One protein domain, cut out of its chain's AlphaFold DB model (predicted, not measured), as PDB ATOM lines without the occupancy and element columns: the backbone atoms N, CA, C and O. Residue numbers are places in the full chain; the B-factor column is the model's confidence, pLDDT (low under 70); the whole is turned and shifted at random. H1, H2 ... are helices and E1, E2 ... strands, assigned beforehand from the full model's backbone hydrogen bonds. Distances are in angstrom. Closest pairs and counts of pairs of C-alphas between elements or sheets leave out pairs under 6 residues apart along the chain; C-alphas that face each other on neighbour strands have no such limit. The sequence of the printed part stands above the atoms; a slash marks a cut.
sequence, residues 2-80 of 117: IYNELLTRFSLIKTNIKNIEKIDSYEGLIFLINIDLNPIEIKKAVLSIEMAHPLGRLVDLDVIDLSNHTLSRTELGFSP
ATOM      1  N   ILE A   2     -11.064 -23.215  12.936       73.56
ATOM      2  CA  ILE A   2     -10.151 -22.079  13.200       73.56
ATOM      3  C   ILE A   2      -8.720 -22.366  12.707       73.56
ATOM      4  O   ILE A   2      -8.110 -21.532  12.050       73.56
ATOM      5  N   TYR A   3      -8.218 -23.588  12.907       71.94
ATOM      6  CA  TYR A   3      -6.943 -24.027  12.323       71.94
ATOM      7  C   TYR A   3      -6.901 -23.890  10.786       71.94
ATOM      8  O   TYR A   3      -5.929 -23.392  10.227       71.94
ATOM      9  N   ASN A   4      -7.979 -24.264  10.087       75.00
ATOM     10  CA  ASN A   4      -8.039 -24.123   8.628       75.00
ATOM     11  C   ASN A   4      -8.044 -22.650   8.223       75.00
ATOM     12  O   ASN A   4      -7.459 -22.289   7.206       75.00
ATOM     13  N   GLU A   5      -8.685 -21.797   9.014       74.94
ATOM     14  CA  GLU A   5      -8.709 -20.362   8.784       74.94
ATOM     15  C   GLU A   5      -7.329 -19.724   8.980       74.94
ATOM     16  O   GLU A   5      -6.931 -18.917   8.143       74.94
ATOM     17  N   LEU A   6      -6.560 -20.154   9.988       72.06
ATOM     18  CA  LEU A   6      -5.154 -19.768  10.153       72.06
ATOM     19  C   LEU A   6      -4.347 -20.085   8.886       72.06
ATOM     20  O   LEU A   6      -3.656 -19.218   8.357       72.06
ATOM     21  N   LEU A   7      -4.494 -21.297   8.347       75.81
ATOM     22  CA  LEU A   7      -3.788 -21.712   7.132       75.81
ATOM     23  C   LEU A   7      -4.295 -21.029   5.856       75.81
ATOM     24  O   LEU A   7      -3.535 -20.859   4.905       75.81
ATOM     25  N   THR A   8      -5.578 -20.672   5.799       75.56
ATOM     26  CA  THR A   8      -6.200 -20.111   4.588       75.56
ATOM     27  C   THR A   8      -6.005 -18.602   4.504       75.56
ATOM     28  O   THR A   8      -5.675 -18.089   3.438       75.56
ATOM     29  N   ARG A   9      -6.193 -17.880   5.617       74.75
ATOM     30  CA  ARG A   9      -6.098 -16.414   5.659       74.75
ATOM     31  C   ARG A   9      -4.658 -15.908   5.700       74.75
ATOM     32  O   ARG A   9      -4.406 -14.806   5.224       74.75
ATOM     33  N   PHE A  10      -3.717 -16.696   6.221       75.81
ATOM     34  CA  PHE A  10      -2.323 -16.280   6.385       75.81
ATOM     35  C   PHE A  10      -1.400 -17.143   5.535       75.81
ATOM     36  O   PHE A  10      -0.729 -18.049   6.032       75.81
ATOM     37  N   SER A  11      -1.339 -16.827   4.238       76.56
ATOM     38  CA  SER A  11      -0.447 -17.503   3.288       76.56
ATOM     39  C   SER A  11       1.006 -17.517   3.774       76.56
ATOM     40  O   SER A  11       1.638 -18.563   3.708       76.56
ATOM     41  N   LEU A  12       1.487 -16.408   4.352       72.00
ATOM     42  CA  LEU A  12       2.824 -16.293   4.950       72.00
ATOM     43  C   LEU A  12       3.059 -17.270   6.107       72.00
ATOM     44  O   LEU A  12       4.151 -17.816   6.225       72.00
ATOM     45  N   ILE A  13       2.058 -17.517   6.956       81.56
ATOM     46  CA  ILE A  13       2.183 -18.534   8.007       81.56
ATOM     47  C   ILE A  13       2.261 -19.903   7.350       81.56
ATOM     48  O   ILE A  13       3.211 -20.639   7.590       81.56
ATOM     49  N   LYS A  14       1.317 -20.212   6.455       82.25
ATOM     50  CA  LYS A  14       1.251 -21.504   5.769       82.25
ATOM     51  C   LYS A  14       2.558 -21.862   5.052       82.25
ATOM     52  O   LYS A  14       2.970 -23.016   5.112       82.25
ATOM     53  N   THR A  15       3.213 -20.903   4.396       85.50
ATOM     54  CA  THR A  15       4.470 -21.133   3.660       85.50
ATOM     55  C   THR A  15       5.684 -21.345   4.562       85.50
ATOM     56  O   THR A  15       6.683 -21.878   4.092       85.50
ATOM     57  N   ASN A  16       5.615 -20.939   5.834       91.62
ATOM     58  CA  ASN A  16       6.739 -20.982   6.772       91.62
ATOM     59  C   ASN A  16       6.579 -22.028   7.887       91.62
ATOM     60  O   ASN A  16       7.428 -22.117   8.775       91.62
ATOM     61  N   ILE A  17       5.522 -22.844   7.852       93.50
ATOM     62  CA  ILE A  17       5.369 -23.968   8.780       93.50
ATOM     63  C   ILE A  17       6.468 -25.001   8.516       93.50
ATOM     64  O   ILE A  17       6.610 -25.508   7.405       93.50
ATOM     65  N   LYS A  18       7.218 -25.341   9.564       95.00
ATOM     66  CA  LYS A  18       8.229 -26.405   9.553       95.00
ATOM     67  C   LYS A  18       7.671 -27.726  10.051       95.00
ATOM     68  O   LYS A  18       8.014 -28.771   9.514       95.00
ATOM     69  N   ASN A  19       6.833 -27.676  11.083       93.88
ATOM     70  CA  ASN A  19       6.215 -28.858  11.664       93.88
ATOM     71  C   ASN A  19       4.862 -28.520  12.292       93.88
ATOM     72  O   ASN A  19       4.655 -27.400  12.762       93.88
ATOM     73  N   ILE A  20       3.978 -29.515  12.328       93.19
ATOM     74  CA  ILE A  20       2.702 -29.466  13.033       93.19
ATOM     75  C   ILE A  20       2.563 -30.753  13.829       93.19
ATOM     76  O   ILE A  20       2.539 -31.840  13.256       93.19
ATOM     77  N   GLU A  21       2.425 -30.621  15.137       95.19
ATOM     78  CA  GLU A  21       2.089 -31.723  16.022       95.19
ATOM     79  C   GLU A  21       0.640 -31.574  16.480       95.19
ATOM     80  O   GLU A  21       0.209 -30.506  16.919       95.19
ATOM     81  N   LYS A  22      -0.125 -32.656  16.338       94.56
ATOM     82  CA  LYS A  22      -1.510 -32.745  16.791       94.56
ATOM     83  C   LYS A  22      -1.540 -33.628  18.031       94.56
ATOM     84  O   LYS A  22      -1.200 -34.805  17.940       94.56
ATOM     85  N   ILE A  23      -1.995 -33.072  19.143       94.94
ATOM     86  CA  ILE A  23      -2.092 -33.765  20.426       94.94
ATOM     87  C   ILE A  23      -3.571 -33.864  20.790       94.94
ATOM     88  O   ILE A  23      -4.284 -32.862  20.790       94.94
ATOM     89  N   ASP A  24      -4.032 -35.080  21.064       94.44
ATOM     90  CA  ASP A  24      -5.383 -35.358  21.549       94.44
ATOM     91  C   ASP A  24      -5.270 -35.786  23.014       94.44
ATOM     92  O   ASP A  24      -4.679 -36.827  23.315       94.44
ATOM     93  N   SER A  25      -5.725 -34.931  23.928       92.44
ATOM     94  CA  SER A  25      -5.578 -35.121  25.371       92.44
ATOM     95  C   SER A  25      -6.921 -34.960  26.088       92.44
ATOM     96  O   SER A  25      -7.940 -34.617  25.491       92.44
ATOM     97  N   TYR A  26      -6.933 -35.171  27.408       92.75
ATOM     98  CA  TYR A  26      -8.111 -34.895  28.241       92.75
ATOM     99  C   TYR A  26      -8.522 -33.412  28.246       92.75
ATOM    100  O   TYR A  26      -9.655 -33.094  28.593       92.75
ATOM    101  N   GLU A  27      -7.619 -32.516  27.847       85.31
ATOM    102  CA  GLU A  27      -7.873 -31.078  27.687       85.31
ATOM    103  C   GLU A  27      -8.480 -30.763  26.307       85.31
ATOM    104  O   GLU A  27      -8.867 -29.629  26.026       85.31
ATOM    105  N   GLY A  28      -8.598 -31.780  25.451       87.81
ATOM    106  CA  GLY A  28      -9.104 -31.694  24.095       87.81
ATOM    107  C   GLY A  28      -7.989 -31.672  23.055       87.81
ATOM    108  O   GLY A  28      -6.900 -32.218  23.232       87.81
ATOM    109  N   LEU A  29      -8.304 -31.056  21.918       89.88
ATOM    110  CA  LEU A  29      -7.442 -31.055  20.746       89.88
ATOM    111  C   LEU A  29      -6.481 -29.863  20.758       89.88
ATOM    112  O   LEU A  29      -6.913 -28.717  20.639       89.88
ATOM    113  N   ILE A  30      -5.183 -30.148  20.788       91.69
ATOM    114  CA  ILE A  30      -4.107 -29.154  20.797       91.69
ATOM    115  C   ILE A  30      -3.287 -29.268  19.506       91.69
ATOM    116  O   ILE A  30      -3.001 -30.365  19.019       91.69
ATOM    117  N   PHE A  31      -2.899 -28.119  18.948       92.12
ATOM    118  CA  PHE A  31      -1.977 -28.029  17.817       92.12
ATOM    119  C   PHE A  31      -0.729 -27.254  18.233       92.12
ATOM    120  O   PHE A  31      -0.828 -26.080  18.584       92.12
ATOM    121  N   LEU A  32       0.438 -27.885  18.130       93.81
ATOM    122  CA  LEU A  32       1.730 -27.213  18.248       93.81
ATOM    123  C   LEU A  32       2.283 -26.997  16.841       93.81
ATOM    124  O   LEU A  32       2.429 -27.944  16.069       93.81
ATOM    125  N   ILE A  33       2.550 -25.743  16.482       93.62
ATOM    126  CA  ILE A  33       2.937 -25.367  15.121       93.62
ATOM    127  C   ILE A  33       4.273 -24.636  15.181       93.62
ATOM    128  O   ILE A  33       4.356 -23.522  15.691       93.62
ATOM    129  N   ASN A  34       5.306 -25.246  14.604       95.06
ATOM    130  CA  ASN A  34       6.615 -24.619  14.468       95.06
ATOM    131  C   ASN A  34       6.642 -23.814  13.169       95.06
ATOM    132  O   ASN A  34       6.497 -24.386  12.086       95.06
ATOM    133  N   ILE A  35       6.828 -22.500  13.275       94.62
ATOM    134  CA  ILE A  35       6.778 -21.558  12.152       94.62
ATOM    135  C   ILE A  35       8.083 -20.762  12.118       94.62
ATOM    136  O   ILE A  35       8.499 -20.200  13.125       94.62
ATOM    137  N   ASP A  36       8.700 -20.687  10.946       94.94
ATOM    138  CA  ASP A  36       9.911 -19.904  10.683       94.94
ATOM    139  C   ASP A  36       9.537 -18.505  10.193       94.94
ATOM    140  O   ASP A  36       9.574 -18.191   9.004       94.94
ATOM    141  N   LEU A  37       9.041 -17.695  11.122       94.38
ATOM    142  CA  LEU A  37       8.611 -16.323  10.878       94.38
ATOM    143  C   LEU A  37       8.831 -15.498  12.145       94.38
ATOM    144  O   LEU A  37       8.951 -16.043  13.243       94.38
ATOM    145  N   ASN A  38       8.847 -14.172  12.012       94.31
ATOM    146  CA  ASN A  38       8.926 -13.291  13.166       94.31
ATOM    147  C   ASN A  38       7.741 -13.559  14.132       94.31
ATOM    148  O   ASN A  38       6.582 -13.457  13.708       94.31
ATOM    149  N   PRO A  39       7.989 -13.836  15.431       95.00
ATOM    150  CA  PRO A  39       6.935 -14.096  16.415       95.00
ATOM    151  C   PRO A  39       5.875 -12.993  16.505       95.00
ATOM    152  O   PRO A  39       4.698 -13.279  16.717       95.00
ATOM    153  N   ILE A  40       6.252 -11.730  16.283       94.81
ATOM    154  CA  ILE A  40       5.326 -10.591  16.290       94.81
ATOM    155  C   ILE A  40       4.339 -10.683  15.118       94.81
ATOM    156  O   ILE A  40       3.159 -10.372  15.285       94.81
ATOM    157  N   GLU A  41       4.788 -11.113  13.937       93.06
ATOM    158  CA  GLU A  41       3.916 -11.283  12.768       93.06
ATOM    159  C   GLU A  41       2.930 -12.430  12.981       93.06
ATOM    160  O   GLU A  41       1.731 -12.267  12.741       93.06
ATOM    161  N   ILE A  42       3.413 -13.551  13.527       94.62
ATOM    162  CA  ILE A  42       2.563 -14.683  13.913       94.62
ATOM    163  C   ILE A  42       1.540 -14.224  14.958       94.62
ATOM    164  O   ILE A  42       0.344 -14.491  14.812       94.62
ATOM    165  N   LYS A  43       1.974 -13.469  15.979       95.12
ATOM    166  CA  LYS A  43       1.074 -12.984  17.028       95.12
ATOM    167  C   LYS A  43      -0.006 -12.068  16.452       95.12
ATOM    168  O   LYS A  43      -1.180 -12.265  16.748       95.12
ATOM    169  N   LYS A  44       0.334 -11.122  15.572       93.31
ATOM    170  CA  LYS A  44      -0.662 -10.266  14.896       93.31
ATOM    171  C   LYS A  44      -1.696 -11.085  14.118       93.31
ATOM    172  O   LYS A  44      -2.887 -10.788  14.204       93.31
ATOM    173  N   ALA A  45      -1.255 -12.114  13.397       92.00
ATOM    174  CA  ALA A  45      -2.147 -12.985  12.645       92.00
ATOM    175  C   ALA A  45      -3.133 -13.721  13.561       92.00
ATOM    176  O   ALA A  45      -4.343 -13.617  13.356       92.00
ATOM    177  N   VAL A  46      -2.656 -14.386  14.618       92.75
ATOM    178  CA  VAL A  46      -3.561 -15.103  15.532       92.75
ATOM    179  C   VAL A  46      -4.512 -14.156  16.271       92.75
ATOM    180  O   VAL A  46      -5.694 -14.462  16.398       92.75
ATOM    181  N   LEU A  47      -4.062 -12.956  16.656       93.44
ATOM    182  CA  LEU A  47      -4.929 -11.943  17.270       93.44
ATOM    183  C   LEU A  47      -6.023 -11.451  16.317       93.44
ATOM    184  O   LEU A  47      -7.139 -11.166  16.752       93.44
ATOM    185  N   SER A  48      -5.729 -11.364  15.021       91.44
ATOM    186  CA  SER A  48      -6.740 -11.000  14.029       91.44
ATOM    187  C   SER A  48      -7.810 -12.087  13.866       91.44
ATOM    188  O   SER A  48      -8.981 -11.754  13.704       91.44
ATOM    189  N   ILE A  49      -7.448 -13.369  14.010       91.38
ATOM    190  CA  ILE A  49      -8.408 -14.484  14.046       91.38
ATOM    191  C   ILE A  49      -9.276 -14.388  15.297       91.38
ATOM    192  O   ILE A  49     -10.498 -14.472  15.187       91.38
ATOM    193  N   GLU A  50      -8.674 -14.140  16.467       92.06
ATOM    194  CA  GLU A  50      -9.429 -13.932  17.709       92.06
ATOM    195  C   GLU A  50     -10.481 -12.822  17.561       92.06
ATOM    196  O   GLU A  50     -11.552 -12.907  18.151       92.06
ATOM    197  N   MET A  51     -10.176 -11.766  16.800       90.25
ATOM    198  CA  MET A  51     -11.059 -10.609  16.625       90.25
ATOM    199  C   MET A  51     -12.087 -10.774  15.501       90.25
ATOM    200  O   MET A  51     -13.175 -10.213  15.606       90.25
ATOM    201  N   ALA A  52     -11.749 -11.491  14.426       89.88
ATOM    202  CA  ALA A  52     -12.565 -11.559  13.215       89.88
ATOM    203  C   ALA A  52     -13.400 -12.839  13.097       89.88
ATOM    204  O   ALA A  52     -14.442 -12.813  12.442       89.88
ATOM    205  N   HIS A  53     -12.958 -13.959  13.675       90.81
ATOM    206  CA  HIS A  53     -13.713 -15.207  13.604       90.81
ATOM    207  C   HIS A  53     -14.774 -15.253  14.715       90.81
ATOM    208  O   HIS A  53     -14.429 -15.012  15.875       90.81
ATOM    209  N   PRO A  54     -16.036 -15.635  14.427       90.94
ATOM    210  CA  PRO A  54     -17.100 -15.679  15.437       90.94
ATOM    211  C   PRO A  54     -16.753 -16.527  16.666       90.94
ATOM    212  O   PRO A  54     -17.094 -16.165  17.784       90.94
ATOM    213  N   LEU A  55     -16.021 -17.628  16.466       92.38
ATOM    214  CA  LEU A  55     -15.543 -18.501  17.547       92.38
ATOM    215  C   LEU A  55     -14.090 -18.220  17.962       92.38
ATOM    216  O   LEU A  55     -13.554 -18.930  18.804       92.38
ATOM    217  N   GLY A  56     -13.420 -17.233  17.359       92.06
ATOM    218  CA  GLY A  56     -11.979 -17.008  17.527       92.06
ATOM    219  C   GLY A  56     -11.580 -16.767  18.982       92.06
ATOM    220  O   GLY A  56     -10.554 -17.259  19.429       92.06
ATOM    221  N   ARG A  57     -12.433 -16.079  19.748       92.38
ATOM    222  CA  ARG A  57     -12.218 -15.822  21.179       92.38
ATOM    223  C   ARG A  57     -12.424 -17.037  22.093       92.38
ATOM    224  O   ARG A  57     -12.131 -16.911  23.276       92.38
ATOM    225  N   LEU A  58     -12.977 -18.142  21.586       92.12
ATOM    226  CA  LEU A  58     -13.186 -19.381  22.349       92.12
ATOM    227  C   LEU A  58     -11.970 -20.314  22.316       92.12
ATOM    228  O   LEU A  58     -12.006 -21.367  22.940       92.12
ATOM    229  N   VAL A  59     -10.931 -19.961  21.559       89.06
ATOM    230  CA  VAL A  59      -9.710 -20.755  21.427       89.06
ATOM    231  C   VAL A  59      -8.538 -19.953  21.962       89.06
ATOM    232  O   VAL A  59      -8.405 -18.765  21.668       89.06
ATOM    233  N   ASP A  60      -7.671 -20.625  22.708       89.00
ATOM    234  CA  ASP A  60      -6.411 -20.056  23.160       89.00
ATOM    235  C   ASP A  60      -5.375 -20.129  22.029       89.00
ATOM    236  O   ASP A  60      -5.000 -21.206  21.562       89.00
ATOM    237  N   LEU A  61      -4.957 -18.958  21.533       92.31
ATOM    238  CA  LEU A  61      -3.964 -18.818  20.467       92.31
ATOM    239  C   LEU A  61      -2.714 -18.092  20.983       92.31
ATOM    240  O   LEU A  61      -2.585 -16.857  20.918       92.31
ATOM    241  N   ASP A  62      -1.766 -18.881  21.473       94.31
ATOM    242  CA  ASP A  62      -0.511 -18.389  22.024       94.31
ATOM    243  C   ASP A  62       0.658 -18.538  21.052       94.31
ATOM    244  O   ASP A  62       0.706 -19.435  20.214       94.31
ATOM    245  N   VAL A  63       1.591 -17.590  21.143       95.81
ATOM    246  CA  VAL A  63       2.821 -17.569  20.349       95.81
ATOM    247  C   VAL A  63       3.967 -17.450  21.329       95.81
ATOM    248  O   VAL A  63       4.007 -16.494  22.106       95.81
ATOM    249  N   ILE A  64       4.859 -18.429  21.281       96.94
ATOM    250  CA  ILE A  64       6.045 -18.525  22.123       96.94
ATOM    251  C   ILE A  64       7.252 -18.336  21.206       96.94
ATOM    252  O   ILE A  64       7.316 -18.952  20.141       96.94
ATOM    253  N   ASP A  65       8.170 -17.449  21.577       95.75
ATOM    254  CA  ASP A  65       9.410 -17.251  20.831       95.75
ATOM    255  C   ASP A  65      10.513 -18.245  21.242       95.75
ATOM    256  O   ASP A  65      10.358 -19.063  22.148       95.75
ATOM    257  N   LEU A  66      11.663 -18.169  20.568       94.75
ATOM    258  CA  LEU A  66      12.816 -19.038  20.838       94.75
ATOM    259  C   LEU A  66      13.474 -18.794  22.207       94.75
ATOM    260  O   LEU A  66      14.302 -19.596  22.630       94.75
ATOM    261  N   SER A  67      13.121 -17.706  22.893       95.62
ATOM    262  CA  SER A  67      13.560 -17.409  24.261       95.62
ATOM    263  C   SER A  67      12.578 -17.954  25.307       95.62
ATOM    264  O   SER A  67      12.697 -17.615  26.484       95.62
ATOM    265  N   ASN A  68      11.607 -18.781  24.896       94.88
ATOM    266  CA  ASN A  68      10.482 -19.251  25.706       94.88
ATOM    267  C   ASN A  68       9.605 -18.114  26.260       94.88
ATOM    268  O   ASN A  68       8.948 -18.278  27.289       94.88
ATOM    269  N   HIS A  69       9.575 -16.960  25.587       95.81
ATOM    270  CA  HIS A  69       8.700 -15.854  25.957       95.81
ATOM    271  C   HIS A  69       7.366 -15.951  25.214       95.81
ATOM    272  O   HIS A  69       7.326 -16.025  23.985       95.81
ATOM    273  N   THR A  70       6.258 -15.930  25.958       96.94
ATOM    274  CA  THR A  70       4.907 -15.905  25.385       96.94
ATOM    275  C   THR A  70       4.498 -14.470  25.089       96.94
ATOM    276  O   THR A  70       4.302 -13.672  26.006       96.94
ATOM    277  N   LEU A  71       4.283 -14.153  23.812       96.38
ATOM    278  CA  LEU A  71       3.905 -12.805  23.400       96.38
ATOM    279  C   LEU A  71       2.481 -12.482  23.861       96.38
ATOM    280  O   LEU A  71       1.509 -13.145  23.468       96.38
ATOM    281  N   SER A  72       2.334 -11.414  24.646       94.62
ATOM    282  CA  SER A  72       1.027 -10.946  25.111       94.62
ATOM    283  C   SER A  72       0.352  -9.982  24.126       94.62
ATOM    284  O   SER A  72       0.964  -9.397  23.234       94.62
ATOM    285  N   ARG A  73      -0.963  -9.781  24.288       94.06
ATOM    286  CA  ARG A  73      -1.734  -8.798  23.500       94.06
ATOM    287  C   ARG A  73      -1.222  -7.372  23.703       94.06
ATOM    288  O   ARG A  73      -1.110  -6.603  22.750       94.06
ATOM    289  N   THR A  74      -0.935  -7.030  24.954       93.62
ATOM    290  CA  THR A  74      -0.554  -5.682  25.373       93.62
ATOM    291  C   THR A  74       0.859  -5.312  24.941       93.62
ATOM    292  O   THR A  74       1.081  -4.153  24.612       93.62
ATOM    293  N   GLU A  75       1.779  -6.279  24.848       93.44
ATOM    294  CA  GLU A  75       3.119  -6.066  24.267       93.44
ATOM    295  C   GLU A  75       3.059  -5.544  22.827       93.44
ATOM    296  O   GLU A  75       3.911  -4.766  22.409       93.44
ATOM    297  N   LEU A  76       2.027  -5.929  22.072       93.25
ATOM    298  CA  LEU A  76       1.815  -5.494  20.691       93.25
ATOM    299  C   LEU A  76       0.896  -4.261  20.582       93.25
ATOM    300  O   LEU A  76       0.493  -3.892  19.479       93.25
ATOM    301  N   GLY A  77       0.529  -3.638  21.706       93.56
ATOM    302  CA  GLY A  77      -0.351  -2.467  21.746       93.56
ATOM    303  C   GLY A  77      -1.843  -2.771  21.566       93.56
ATOM    304  O   GLY A  77      -2.642  -1.845  21.437       93.56
ATOM    305  N   PHE A  78      -2.257  -4.044  21.572       92.25
ATOM    306  CA  PHE A  78      -3.675  -4.399  21.509       92.25
ATOM    307  C   PHE A  78      -4.345  -4.259  22.874       92.25
ATOM    308  O   PHE A  78      -3.752  -4.523  23.923       92.25
ATOM    309  N   SER A  79      -5.637  -3.924  22.860       92.00
ATOM    310  CA  SER A  79      -6.415  -3.868  24.091       92.00
ATOM    311  C   SER A  79      -6.518  -5.253  24.753       92.00
ATOM    312  O   SER A  79      -6.629  -6.276  24.051       92.00
ATOM    313  N   PRO A  80      -6.567  -5.304  26.097       92.56
ATOM    314  CA  PRO A  80      -6.889  -6.525  26.830       92.56
ATOM    315  C   PRO A  80      -8.240  -7.112  26.391       92.56
ATOM    316  O   PRO A  80      -9.102  -6.410  25.852       92.56
TER     317      PRO A  80
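What this domain is: This is residues 2 to 80 of the 117 residues of a protein of Fusobacteria bacterium (UniProt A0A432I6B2). A long two-strand hairpin, E1 and E2, with its tip at residues 24 to 29 sticking out, stands beside three helices: H1 and H2 make a corner, and H1 crosses the longest helix, H3. Residues 53 to 80, with no named element, fold back past H3. The 79 printed residues hold H1 H2 E1 E2 H3 in that order, class mixed, sheet antiparallel, compact with radius of gyration of the C-alphas 12.4 A, spanning 33 by 27 by 25 A.

How they stand to each other: H1, residues 2 to 9, and H2, residues 11 to 16, touch only at the corner, closest C-alphas Leu 7 and Lys 14, 5.2 A. E1, residues 17 to 25, and E2, residues 28 to 35, form an antiparallel hairpin at 165 degrees; N 21 and O 32, 2.8 A, are within hydrogen-bond range. H3, residues 39 to 52, touches H1 with residues 45 to 49 alone, closest C-alphas Val 46 and Leu 6, 7.3 A, only just about perpendicular at 70.4 degrees. In H1, H2 and H3 every O i to N i+4 pair is within range.

Where its parts are: H1 begins at C-alpha 2 (-10.151, -22.079, 13.200). E1 measures 22.8 A, E2 22.3 A and H3 19.9 A, ending at C-alpha 52 (-12.565, -11.559, 13.215).

The domain as a whole: The farthest C-alphas, Tyr 26 and Gly 77, are 34.0 A apart. The printed part has no cut; no printed residue is under 70 in pLDDT.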